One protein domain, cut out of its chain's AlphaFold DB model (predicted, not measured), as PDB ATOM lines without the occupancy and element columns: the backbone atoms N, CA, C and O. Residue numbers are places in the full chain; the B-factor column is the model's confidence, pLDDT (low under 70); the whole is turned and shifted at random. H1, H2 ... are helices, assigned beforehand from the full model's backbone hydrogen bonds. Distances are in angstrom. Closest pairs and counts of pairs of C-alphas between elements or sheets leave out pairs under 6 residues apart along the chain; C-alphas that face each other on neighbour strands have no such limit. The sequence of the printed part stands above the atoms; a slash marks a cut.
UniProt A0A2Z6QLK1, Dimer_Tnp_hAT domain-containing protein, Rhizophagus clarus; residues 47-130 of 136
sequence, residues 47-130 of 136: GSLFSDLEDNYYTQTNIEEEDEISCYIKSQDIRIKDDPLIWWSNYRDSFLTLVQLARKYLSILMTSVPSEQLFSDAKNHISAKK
ATOM      1  N   GLY A  47      14.463   5.329  20.918       56.84
ATOM      2  CA  GLY A  47      14.866   4.083  21.593       56.84
ATOM      3  C   GLY A  47      13.713   3.112  21.886       56.84
ATOM      4  O   GLY A  47      13.559   2.662  23.024       56.84
ATOM      5  N   SER A  48      12.862   2.866  20.885       57.44
ATOM      6  CA  SER A  48      11.594   2.163  21.067       57.44
ATOM      7  C   SER A  48      11.810   0.783  21.688       57.44
ATOM      8  O   SER A  48      12.409  -0.119  21.099       57.44
ATOM      9  N   LEU A  49      11.266   0.622  22.898       54.72
ATOM     10  CA  LEU A  49      11.304  -0.569  23.752       54.72
ATOM     11  C   LEU A  49      10.973  -1.878  23.011       54.72
ATOM     12  O   LEU A  49      11.448  -2.949  23.401       54.72
ATOM     13  N   PHE A  50      10.151  -1.769  21.968       57.66
ATOM     14  CA  PHE A  50       9.572  -2.873  21.211       57.66
ATOM     15  C   PHE A  50      10.380  -3.267  19.973       57.66
ATOM     16  O   PHE A  50      10.175  -4.365  19.463       57.66
ATOM     17  N   SER A  51      11.321  -2.436  19.510       61.81
ATOM     18  CA  SER A  51      12.092  -2.726  18.294       61.81
ATOM     19  C   SER A  51      12.983  -3.962  18.445       61.81
ATOM     20  O   SER A  51      12.992  -4.806  17.556       61.81
ATOM     21  N   ASP A  52      13.637  -4.134  19.599       59.03
ATOM     22  CA  ASP A  52      14.461  -5.326  19.880       59.03
ATOM     23  C   ASP A  52      13.638  -6.625  19.891       59.03
ATOM     24  O   ASP A  52      14.159  -7.709  19.633       59.03
ATOM     25  N   LEU A  53      12.349  -6.511  20.227       55.94
ATOM     26  CA  LEU A  53      11.430  -7.641  20.339       55.94
ATOM     27  C   LEU A  53      10.919  -8.080  18.956       55.94
ATOM     28  O   LEU A  53      10.627  -9.253  18.731       55.94
ATOM     29  N   GLU A  54      10.827  -7.135  18.020       57.59
ATOM     30  CA  GLU A  54      10.239  -7.338  16.695       57.59
ATOM     31  C   GLU A  54      11.160  -8.129  15.748       57.59
ATOM     32  O   GLU A  54      10.677  -8.862  14.883       57.59
ATOM     33  N   ASP A  55      12.479  -8.047  15.950       57.88
ATOM     34  CA  ASP A  55      13.470  -8.787  15.160       57.88
ATOM     35  C   ASP A  55      13.521 -10.291  15.512       57.88
ATOM     36  O   ASP A  55      13.926 -11.101  14.676       57.88
ATOM     37  N   ASN A  56      13.045 -10.691  16.699       54.94
ATOM     38  CA  ASN A  56      13.036 -12.093  17.147       54.94
ATOM     39  C   ASN A  56      11.704 -12.824  16.863       54.94
ATOM     40  O   ASN A  56      11.664 -14.050  16.782       54.94
ATOM     41  N   TYR A  57      10.617 -12.082  16.612       51.44
ATOM     42  CA  TYR A  57       9.267 -12.630  16.400       51.44
ATOM     43  C   TYR A  57       9.129 -13.532  15.152       51.44
ATOM     44  O   TYR A  57       8.179 -14.302  15.041       51.44
ATOM     45  N   TYR A  58      10.067 -13.477  14.195       51.03
ATOM     46  CA  TYR A  58       9.966 -14.226  12.932       51.03
ATOM     47  C   TYR A  58      10.752 -15.541  12.879       51.03
ATOM     48  O   TYR A  58      10.729 -16.186  11.828       51.03
ATOM     49  N   THR A  59      11.471 -15.940  13.937       51.91
ATOM     50  CA  THR A  59      12.405 -17.081  13.833       51.91
ATOM     51  C   THR A  59      11.953 -18.401  14.440       51.91
ATOM     52  O   THR A  59      12.610 -19.397  14.165       51.91
ATOM     53  N   GLN A  60      10.797 -18.488  15.105       55.88
ATOM     54  CA  GLN A  60      10.288 -19.787  15.560       55.88
ATOM     55  C   GLN A  60       8.782 -19.929  15.317       55.88
ATOM     56  O   GLN A  60       7.957 -19.758  16.204       55.88
ATOM     57  N   THR A  61       8.414 -20.282  14.087       44.88
ATOM     58  CA  THR A  61       7.138 -20.960  13.814       44.88
ATOM     59  C   THR A  61       7.439 -22.256  13.077       44.88
ATOM     60  O   THR A  61       7.168 -22.391  11.883       44.88
ATOM     61  N   ASN A  62       8.064 -23.195  13.784       48.09
ATOM     62  CA  ASN A  62       7.941 -24.603  13.443       48.09
ATOM     63  C   ASN A  62       6.711 -25.096  14.212       48.09
ATOM     64  O   ASN A  62       6.697 -25.068  15.437       48.09
ATOM     65  N   ILE A  63       5.642 -25.440  13.495       55.19
ATOM     66  CA  ILE A  63       4.264 -25.605  14.009       55.19
ATOM     67  C   ILE A  63       4.109 -26.854  14.924       55.19
ATOM     68  O   ILE A  63       3.007 -27.216  15.321       55.19
ATOM     69  N   GLU A  64       5.215 -27.490  15.316       53.75
ATOM     70  CA  GLU A  64       5.255 -28.731  16.102       53.75
ATOM     71  C   GLU A  64       5.929 -28.592  17.486       53.75
ATOM     72  O   GLU A  64       5.851 -29.528  18.278       53.75
ATOM     73  N   GLU A  65       6.544 -27.448  17.825       59.16
ATOM     74  CA  GLU A  65       7.144 -27.212  19.153       59.16
ATOM     75  C   GLU A  65       6.235 -26.358  20.053       59.16
ATOM     76  O   GLU A  65       5.597 -25.409  19.597       59.16
ATOM     77  N   GLU A  66       6.156 -26.705  21.345       65.62
ATOM     78  CA  GLU A  66       5.404 -25.930  22.338       65.62
ATOM     79  C   GLU A  66       5.931 -24.488  22.422       65.62
ATOM     80  O   GLU A  66       7.129 -24.270  22.591       65.62
ATOM     81  N   ASP A  67       5.027 -23.506  22.339       78.69
ATOM     82  CA  ASP A  67       5.387 -22.087  22.404       78.69
ATOM     83  C   ASP A  67       6.083 -21.723  23.729       78.69
ATOM     84  O   ASP A  67       5.809 -22.302  24.786       78.69
ATOM     85  N   GLU A  68       6.949 -20.712  23.675       83.75
ATOM     86  CA  GLU A  68       7.784 -20.227  24.776       83.75
ATOM     87  C   GLU A  68       6.957 -19.947  26.044       83.75
ATOM     88  O   GLU A  68       7.332 -20.322  27.159       83.75
ATOM     89  N   ILE A  69       5.768 -19.362  25.861       84.31
ATOM     90  CA  ILE A  69       4.815 -19.057  26.934       84.31
ATOM     91  C   ILE A  69       4.276 -20.341  27.573       84.31
ATOM     92  O   ILE A  69       4.164 -20.428  28.797       84.31
ATOM     93  N   SER A  70       3.958 -21.351  26.763       84.00
ATOM     94  CA  SER A  70       3.444 -22.636  27.251       84.00
ATOM     95  C   SER A  70       4.501 -23.378  28.065       84.00
ATOM     96  O   SER A  70       4.194 -23.913  29.131       84.00
ATOM     97  N   CYS A  71       5.753 -23.349  27.604       84.19
ATOM     98  CA  CYS A  71       6.895 -23.901  28.325       84.19
ATOM     99  C   CYS A  71       7.123 -23.187  29.669       84.19
ATOM    100  O   CYS A  71       7.349 -23.847  30.683       84.19
ATOM    101  N   TYR A  72       7.000 -21.856  29.714       85.12
ATOM    102  CA  TYR A  72       7.129 -21.091  30.957       85.12
ATOM    103  C   TYR A  72       5.999 -21.382  31.952       85.12
ATOM    104  O   TYR A  72       6.271 -21.599  33.130       85.12
ATOM    105  N   ILE A  73       4.744 -21.463  31.503       85.31
ATOM    106  CA  ILE A  73       3.603 -21.770  32.387       85.31
ATOM    107  C   ILE A  73       3.745 -23.155  33.038       85.31
ATOM    108  O   ILE A  73       3.299 -23.361  34.164       85.31
ATOM    109  N   LYS A  74       4.372 -24.111  32.342       84.75
ATOM    110  CA  LYS A  74       4.667 -25.452  32.874       84.75
ATOM    111  C   LYS A  74       5.931 -25.501  33.736       84.75
ATOM    112  O   LYS A  74       6.180 -26.521  34.379       84.75
ATOM    113  N   SER A  75       6.755 -24.454  33.704       81.31
ATOM    114  CA  SER A  75       8.018 -24.412  34.434       81.31
ATOM    115  C   SER A  75       7.791 -24.278  35.942       81.31
ATOM    116  O   SER A  75       6.737 -23.850  36.406       81.31
ATOM    117  N   GLN A  76       8.783 -24.708  36.720       80.50
ATOM    118  CA  GLN A  76       8.711 -24.665  38.175       80.50
ATOM    119  C   GLN A  76       8.764 -23.218  38.678       80.50
ATOM    120  O   GLN A  76       9.667 -22.469  38.304       80.50
ATOM    121  N   ASP A  77       7.865 -22.877  39.606       81.81
ATOM    122  CA  ASP A  77       7.867 -21.574  40.273       81.81
ATOM    123  C   ASP A  77       9.212 -21.270  40.944       81.81
ATOM    124  O   ASP A  77       9.806 -22.112  41.635       81.81
ATOM    125  N   ILE A  78       9.653 -20.021  40.793       85.56
ATOM    126  CA  ILE A  78      10.806 -19.480  41.507       85.56
ATOM    127  C   ILE A  78      10.520 -19.407  43.012       85.56
ATOM    128  O   ILE A  78       9.421 -19.063  43.455       85.56
ATOM    129  N   ARG A  79      11.522 -19.714  43.840       86.62
ATOM    130  CA  ARG A  79      11.398 -19.544  45.291       86.62
ATOM    131  C   ARG A  79      11.433 -18.056  45.627       86.62
ATOM    132  O   ARG A  79      12.240 -17.315  45.089       86.62
ATOM    133  N   ILE A  80      10.654 -17.643  46.625       82.19
ATOM    134  CA  ILE A  80      10.566 -16.239  47.086       82.19
ATOM    135  C   ILE A  80      11.935 -15.642  47.479       82.19
ATOM    136  O   ILE A  80      12.113 -14.430  47.456       82.19
ATOM    137  N   LYS A  81      12.897 -16.484  47.877       86.56
ATOM    138  CA  LYS A  81      14.238 -16.055  48.303       86.56
ATOM    139  C   LYS A  81      15.229 -15.868  47.151       86.56
ATOM    140  O   LYS A  81      16.305 -15.330  47.395       86.56
ATOM    141  N   ASP A  82      14.898 -16.342  45.955       84.75
ATOM    142  CA  ASP A  82      15.800 -16.309  44.810       84.75
ATOM    143  C   ASP A  82      15.590 -15.012  44.016       84.75
ATOM    144  O   ASP A  82      14.474 -14.499  43.917       84.75
ATOM    145  N   ASP A  83      16.670 -14.468  43.450       83.94
ATOM    146  CA  ASP A  83      16.598 -13.256  42.633       83.94
ATOM    147  C   ASP A  83      15.972 -13.588  41.263       83.94
ATOM    148  O   ASP A  83      16.545 -14.385  40.502       83.94
ATOM    149  N   PRO A  84      14.823 -12.980  40.909       83.81
ATOM    150  CA  PRO A  84      14.154 -13.254  39.648       83.81
ATOM    151  C   PRO A  84      15.002 -12.857  38.436       83.81
ATOM    152  O   PRO A  84      14.947 -13.541  37.419       83.81
ATOM    153  N   LEU A  85      15.836 -11.815  38.521       83.06
ATOM    154  CA  LEU A  85      16.716 -11.414  37.420       83.06
ATOM    155  C   LEU A  85      17.808 -12.458  37.160       83.06
ATOM    156  O   LEU A  85      18.125 -12.741  36.003       83.06
ATOM    157  N   ILE A  86      18.352 -13.059  38.222       85.38
ATOM    158  CA  ILE A  86      19.343 -14.141  38.114       85.38
ATOM    159  C   ILE A  86      18.683 -15.402  37.561       85.38
ATOM    160  O   ILE A  86      19.240 -16.043  36.670       85.38
ATOM    161  N   TRP A  87      17.480 -15.732  38.039       87.06
ATOM    162  CA  TRP A  87      16.708 -16.856  37.521       87.06
ATOM    163  C   TRP A  87      16.478 -16.704  36.015       87.06
ATOM    164  O   TRP A  87      16.930 -17.551  35.252       87.06
ATOM    165  N   TRP A  88      15.930 -15.576  35.554       86.25
ATOM    166  CA  TRP A  88      15.733 -15.319  34.121       86.25
ATOM    167  C   TRP A  88      17.039 -15.354  33.318       86.25
ATOM    168  O   TRP A  88      17.046 -15.814  32.179       86.25
ATOM    169  N   SER A  89      18.169 -14.937  33.896       82.81
ATOM    170  CA  SER A  89      19.470 -15.044  33.224       82.81
ATOM    171  C   SER A  89      19.905 -16.494  32.987       82.81
ATOM    172  O   SER A  89      20.553 -16.770  31.979       82.81
ATOM    173  N   ASN A  90      19.553 -17.416  33.886       84.12
ATOM    174  CA  ASN A  90      19.899 -18.833  33.764       84.12
ATOM    175  C   ASN A  90      19.041 -19.566  32.719       84.12
ATOM    176  O   ASN A  90      19.485 -20.570  32.174       84.12
ATOM    177  N   TYR A  91      17.848 -19.052  32.406       79.31
ATOM    178  CA  TYR A  91      16.942 -19.614  31.393       79.31
ATOM    179  C   TYR A  91      17.015 -18.893  30.037       79.31
ATOM    180  O   TYR A  91      16.141 -19.062  29.186       79.31
ATOM    181  N   ARG A  92      18.073 -18.103  29.810       73.81
ATOM    182  CA  ARG A  92      18.267 -17.301  28.591       73.81
ATOM    183  C   ARG A  92      18.150 -18.111  27.303       73.81
ATOM    184  O   ARG A  92      17.606 -17.607  26.327       73.81
ATOM    185  N   ASP A  93      18.658 -19.336  27.308       72.44
ATOM    186  CA  ASP A  93      18.719 -20.171  26.109       72.44
ATOM    187  C   ASP A  93      17.416 -20.952  25.866       72.44
ATOM    188  O   ASP A  93      17.183 -21.429  24.761       72.44
ATOM    189  N   SER A  94      16.551 -21.054  26.882       75.88
ATOM    190  CA  SER A  94      15.236 -21.706  26.790       75.88
ATOM    191  C   SER A  94      14.111 -20.725  26.466       75.88
ATOM    192  O   SER A  94      13.103 -21.122  25.891       75.88
ATOM    193  N   PHE A  95      14.281 -19.453  26.834       80.25
ATOM    194  CA  PHE A  95      13.249 -18.426  26.738       80.25
ATOM    195  C   PHE A  95      13.816 -17.126  26.140       80.25
ATOM    196  O   PHE A  95      14.108 -16.163  26.849       80.25
ATOM    197  N   LEU A  96      14.018 -17.088  24.820       78.00
ATOM    198  CA  LEU A  96      14.683 -15.965  24.151       78.00
ATOM    199  C   LEU A  96      13.882 -14.652  24.205       78.00
ATOM    200  O   LEU A  96      14.483 -13.587  24.370       78.00
ATOM    201  N   THR A  97      12.555 -14.699  24.063       81.88
ATOM    202  CA  THR A  97      11.688 -13.506  24.022       81.88
ATOM    203  C   THR A  97      11.275 -13.083  25.427       81.88
ATOM    204  O   THR A  97      11.302 -11.903  25.789       81.88
ATOM    205  N   LEU A  98      10.929 -14.055  26.260       83.94
ATOM    206  CA  LEU A  98      10.407 -13.850  27.596       83.94
ATOM    207  C   LEU A  98      11.499 -13.365  28.549       83.94
ATOM    208  O   LEU A  98      11.228 -12.494  29.369       83.94
ATOM    209  N   VAL A  99      12.753 -13.800  28.381       84.94
ATOM    210  CA  VAL A  99      13.893 -13.258  29.145       84.94
ATOM    211  C   VAL A  99      14.135 -11.787  28.817       84.94
ATOM    212  O   VAL A  99      14.465 -11.003  29.711       84.94
ATOM    213  N   GLN A 100      13.950 -11.371  27.562       83.06
ATOM    214  CA  GLN A 100      14.073  -9.959  27.187       83.06
ATOM    215  C   GLN A 100      12.982  -9.112  27.847       83.06
ATOM    216  O   GLN A 100      13.282  -8.057  28.412       83.06
ATOM    217  N   LEU A 101      11.735  -9.593  27.832       84.88
ATOM    218  CA  LEU A 101      10.608  -8.935  28.493       84.88
ATOM    219  C   LEU A 101      10.812  -8.877  30.009       84.88
ATOM    220  O   LEU A 101      10.785  -7.795  30.594       84.88
ATOM    221  N   ALA A 102      11.086 -10.017  30.640       86.56
ATOM    222  CA  ALA A 102      11.259 -10.125  32.081       86.56
ATOM    223  C   ALA A 102      12.347  -9.179  32.591       86.56
ATOM    224  O   ALA A 102      12.116  -8.436  33.542       86.56
ATOM    225  N   ARG A 103      13.501  -9.115  31.916       83.69
ATOM    226  CA  ARG A 103      14.577  -8.186  32.282       83.69
ATOM    227  C   ARG A 103      14.123  -6.730  32.235       83.69
ATOM    228  O   ARG A 103      14.407  -5.989  33.173       83.69
ATOM    229  N   LYS A 104      13.425  -6.312  31.178       81.50
ATOM    230  CA  LYS A 104      12.976  -4.920  31.013       81.50
ATOM    231  C   LYS A 104      11.928  -4.543  32.070       81.50
ATOM    232  O   LYS A 104      12.095  -3.541  32.759       81.50
ATOM    233  N   TYR A 105      10.900  -5.371  32.261       84.19
ATOM    234  CA  TYR A 105       9.816  -5.090  33.210       84.19
ATOM    235  C   TYR A 105      10.250  -5.191  34.678       84.19
ATOM    236  O   TYR A 105       9.925  -4.307  35.471       84.19
ATOM    237  N   LEU A 106      11.020  -6.220  35.049       81.94
ATOM    238  CA  LEU A 106      11.495  -6.383  36.427       81.94
ATOM    239  C   LEU A 106      12.480  -5.280  36.824       81.94
ATOM    240  O   LEU A 106      12.425  -4.803  37.955       81.94
ATOM    241  N   SER A 107      13.318  -4.810  35.894       78.38
ATOM    242  CA  SER A 107      14.224  -3.684  36.162       78.38
ATOM    243  C   SER A 107      13.453  -2.407  36.507       78.38
ATOM    244  O   SER A 107      13.806  -1.713  37.455       78.38
ATOM    245  N   ILE A 108      12.361  -2.115  35.793       75.31
ATOM    246  CA  ILE A 108      11.529  -0.933  36.066       75.31
ATOM    247  C   ILE A 108      10.896  -1.040  37.458       75.31
ATOM    248  O   ILE A 108      11.022  -0.117  38.263       75.31
ATOM    249  N   LEU A 109      10.285  -2.184  37.771       69.19
ATOM    250  CA  LEU A 109       9.619  -2.413  39.057       69.19
ATOM    251  C   LEU A 109      10.587  -2.384  40.249       69.19
ATOM    252  O   LEU A 109      10.202  -1.958  41.333       69.19
ATOM    253  N   MET A 110      11.845  -2.788  40.064       64.06
ATOM    254  CA  MET A 110      12.860  -2.728  41.123       64.06
ATOM    255  C   MET A 110      13.446  -1.323  41.335       64.06
ATOM    256  O   MET A 110      13.939  -1.033  42.422       64.06
ATOM    257  N   THR A 111      13.388  -0.436  40.336       62.84
ATOM    258  CA  THR A 111      13.942   0.933  40.436       62.84
ATOM    259  C   THR A 111      12.987   1.972  41.025       62.84
ATOM    260  O   THR A 111      13.448   3.028  41.461       62.84
ATOM    261  N   SER A 112      11.681   1.698  41.107       57.53
ATOM    262  CA  SER A 112      10.735   2.641  41.724       57.53
ATOM    263  C   SER A 112      11.008   2.829  43.224       57.53
ATOM    264  O   SER A 112      11.036   3.960  43.708       57.53
ATOM    265  N   VAL A 113      11.332   1.750  43.940       60.31
ATOM    266  CA  VAL A 113      11.577   1.747  45.393       60.31
ATOM    267  C   VAL A 113      12.778   2.612  45.837       60.31
ATOM    268  O   VAL A 113      12.606   3.433  46.740       60.31
ATOM    269  N   PRO A 114      13.983   2.528  45.232       60.69
ATOM    270  CA  PRO A 114      15.105   3.386  45.625       60.69
ATOM    271  C   PRO A 114      14.876   4.866  45.293       60.69
ATOM    272  O   PRO A 114      15.411   5.724  45.991       60.69
ATOM    273  N   SER A 115      14.068   5.191  44.275       63.91
ATOM    274  CA  SER A 115      13.728   6.589  43.984       63.91
ATOM    275  C   SER A 115      12.874   7.205  45.098       63.91
ATOM    276  O   SER A 115      13.210   8.276  45.602       63.91
ATOM    277  N   GLU A 116      11.843   6.505  45.577       65.88
ATOM    278  CA  GLU A 116      11.001   6.954  46.693       65.88
ATOM    279  C   GLU A 116      11.787   7.059  48.002       65.88
ATOM    280  O   GLU A 116      11.581   8.001  48.770       65.88
ATOM    281  N   GLN A 117      12.724   6.136  48.237       73.19
ATOM    282  CA  GLN A 117      13.619   6.191  49.389       73.19
ATOM    283  C   GLN A 117      14.553   7.407  49.316       73.19
ATOM    284  O   GLN A 117      14.630   8.171  50.275       73.19
ATOM    285  N   LEU A 118      15.171   7.661  48.157       75.19
ATOM    286  CA  LEU A 118      16.001   8.845  47.924       75.19
ATOM    287  C   LEU A 118      15.204  10.146  48.134       75.19
ATOM    288  O   LEU A 118      15.681  11.072  48.792       75.19
ATOM    289  N   PHE A 119      13.980  10.221  47.605       72.19
ATOM    290  CA  PHE A 119      13.107  11.384  47.783       72.19
ATOM    291  C   PHE A 119      12.635  11.546  49.233       72.19
ATOM    292  O   PHE A 119      12.514  12.678  49.709       72.19
ATOM    293  N   SER A 120      12.413  10.450  49.957       76.31
ATOM    294  CA  SER A 120      12.041  10.470  51.376       76.31
ATOM    295  C   SER A 120      13.199  10.936  52.261       76.31
ATOM    296  O   SER A 120      13.007  11.795  53.124       76.31
ATOM    297  N   ASP A 121      14.416  10.461  51.999       76.81
ATOM    298  CA  ASP A 121      15.625  10.877  52.716       76.81
ATOM    299  C   ASP A 121      15.964  12.347  52.441       76.81
ATOM    300  O   ASP A 121      16.239  13.119  53.367       76.81
ATOM    301  N   ALA A 122      15.850  12.782  51.181       81.31
ATOM    302  CA  ALA A 122      15.997  14.185  50.813       81.31
ATOM    303  C   ALA A 122      14.960  15.061  51.531       81.31
ATOM    304  O   ALA A 122      15.312  16.116  52.063       81.31
ATOM    305  N   LYS A 123      13.701  14.606  51.604       78.00
ATOM    306  CA  LYS A 123      12.613  15.296  52.312       78.00
ATOM    307  C   LYS A 123      12.895  15.437  53.812       78.00
ATOM    308  O   LYS A 123      12.664  16.507  54.377       78.00
ATOM    309  N   ASN A 124      13.442  14.405  54.449       75.38
ATOM    310  CA  ASN A 124      13.834  14.463  55.858       75.38
ATOM    311  C   ASN A 124      14.990  15.448  56.091       75.38
ATOM    312  O   ASN A 124      14.939  16.245  57.029       75.38
ATOM    313  N   HIS A 125      15.988  15.477  55.205       73.81
ATOM    314  CA  HIS A 125      17.124  16.395  55.314       73.81
ATOM    315  C   HIS A 125      16.736  17.873  55.107       73.81
ATOM    316  O   HIS A 125      17.218  18.749  55.830       73.81
ATOM    317  N   ILE A 126      15.827  18.177  54.170       73.75
ATOM    318  CA  ILE A 126      15.325  19.552  53.976       73.75
ATOM    319  C   ILE A 126      14.384  19.998  55.105       73.75
ATOM    320  O   ILE A 126      14.376  21.178  55.453       73.75
ATOM    321  N   SER A 127      13.608  19.080  55.697       64.69
ATOM    322  CA  SER A 127      12.691  19.401  56.798       64.69
ATOM    323  C   SER A 127      13.440  19.644  58.109       64.69
ATOM    324  O   SER A 127      13.086  20.559  58.850       64.69
ATOM    325  N   ALA A 128      14.519  18.897  58.366       61.78
ATOM    326  CA  ALA A 128      15.369  19.085  59.543       61.78
ATOM    327  C   ALA A 128      15.954  20.507  59.622       61.78
ATOM    328  O   ALA A 128      15.992  21.102  60.693       61.78
ATOM    329  N   LYS A 129      16.310  21.109  58.479       60.31
ATOM    330  CA  LYS A 129      16.828  22.488  58.411       60.31
ATOM    331  C   LYS A 129      15.778  23.582  58.607       60.31
ATOM    332  O   LYS A 129      16.151  24.748  58.690       60.31
ATOM    333  N   LYS A 130      14.481  23.258  58.636       58.97
ATOM    334  CA  LYS A 130      13.408  24.260  58.733       58.97
ATOM    335  C   LYS A 130      12.912  24.487  60.166       58.97
ATOM    336  O   LYS A 130      12.342  25.539  60.434       58.97
TER     337      LYS A 130
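This is residues 47 to 130 of the 136 residues of the protein "Dimer_Tnp_hAT domain-containing protein" of Rhizophagus clarus (UniProt A0A2Z6QLK1). One long helix, H4, makes the long axis, and round its first end the short helices H1, H2 and H3 and their links form a small, loose head. H3 folds back along H4 as a helical hairpin, and residues 108 to 130, of which 108 to 128 belong to H4, stick out as a bare arm. The printed part has 84 residues with four named helices, in the order H1, H2, H3, H4, and no named strand; its class is all helix. The whole is extended, with a radius of gyration of the C-alphas of 19.0 A and spans of 68 by 33 by 16 A.

H1, residues 51 to 54, is close to but not clearly touching H4, residues 96 to 128; their closest C-alphas, those of Leu 53 and Thr 97, are 6.9 A apart. H2, residues 68 to 74, only just touches H4, with 3 pairs of C-alphas within 8 A, the closest those of Glu 68 and Leu 98 at 7.4 A; their lines are about perpendicular, at 76 degrees. H3, residues 84 to 90, touches residues 99 to 106 of H4, the closest C-alphas being those of Trp 88 and Val 99 at 5.7 A. These two run opposite ways at a shallow tilt of 33 degrees, only just short of steep. H1 and H3 are apart. Each O i to N i+4 pair is within hydrogen-bond range in H2 and H3, and 25 of 29 are in H4; H1 is too short for such a pair.

H1 begins at C-alpha 51 (12.092, -2.726, 18.294). H2 is 10.1 A long and H3 9.9 A. H4 runs 49.8 A, from C-alpha 96 (14.683, -15.965, 24.151) to C-alpha 128 (15.369, 19.085, 59.543).

The C-alphas farthest apart, of Glu 64 and Lys 130, are 68.5 A apart. The printed part has no cut. The link from H1 to H2 is long, with 13 residues. Mean pLDDT of the printed part is 72.4, and it is under 70 at residues 47 to 66, 109 to 116 and 127 to 130.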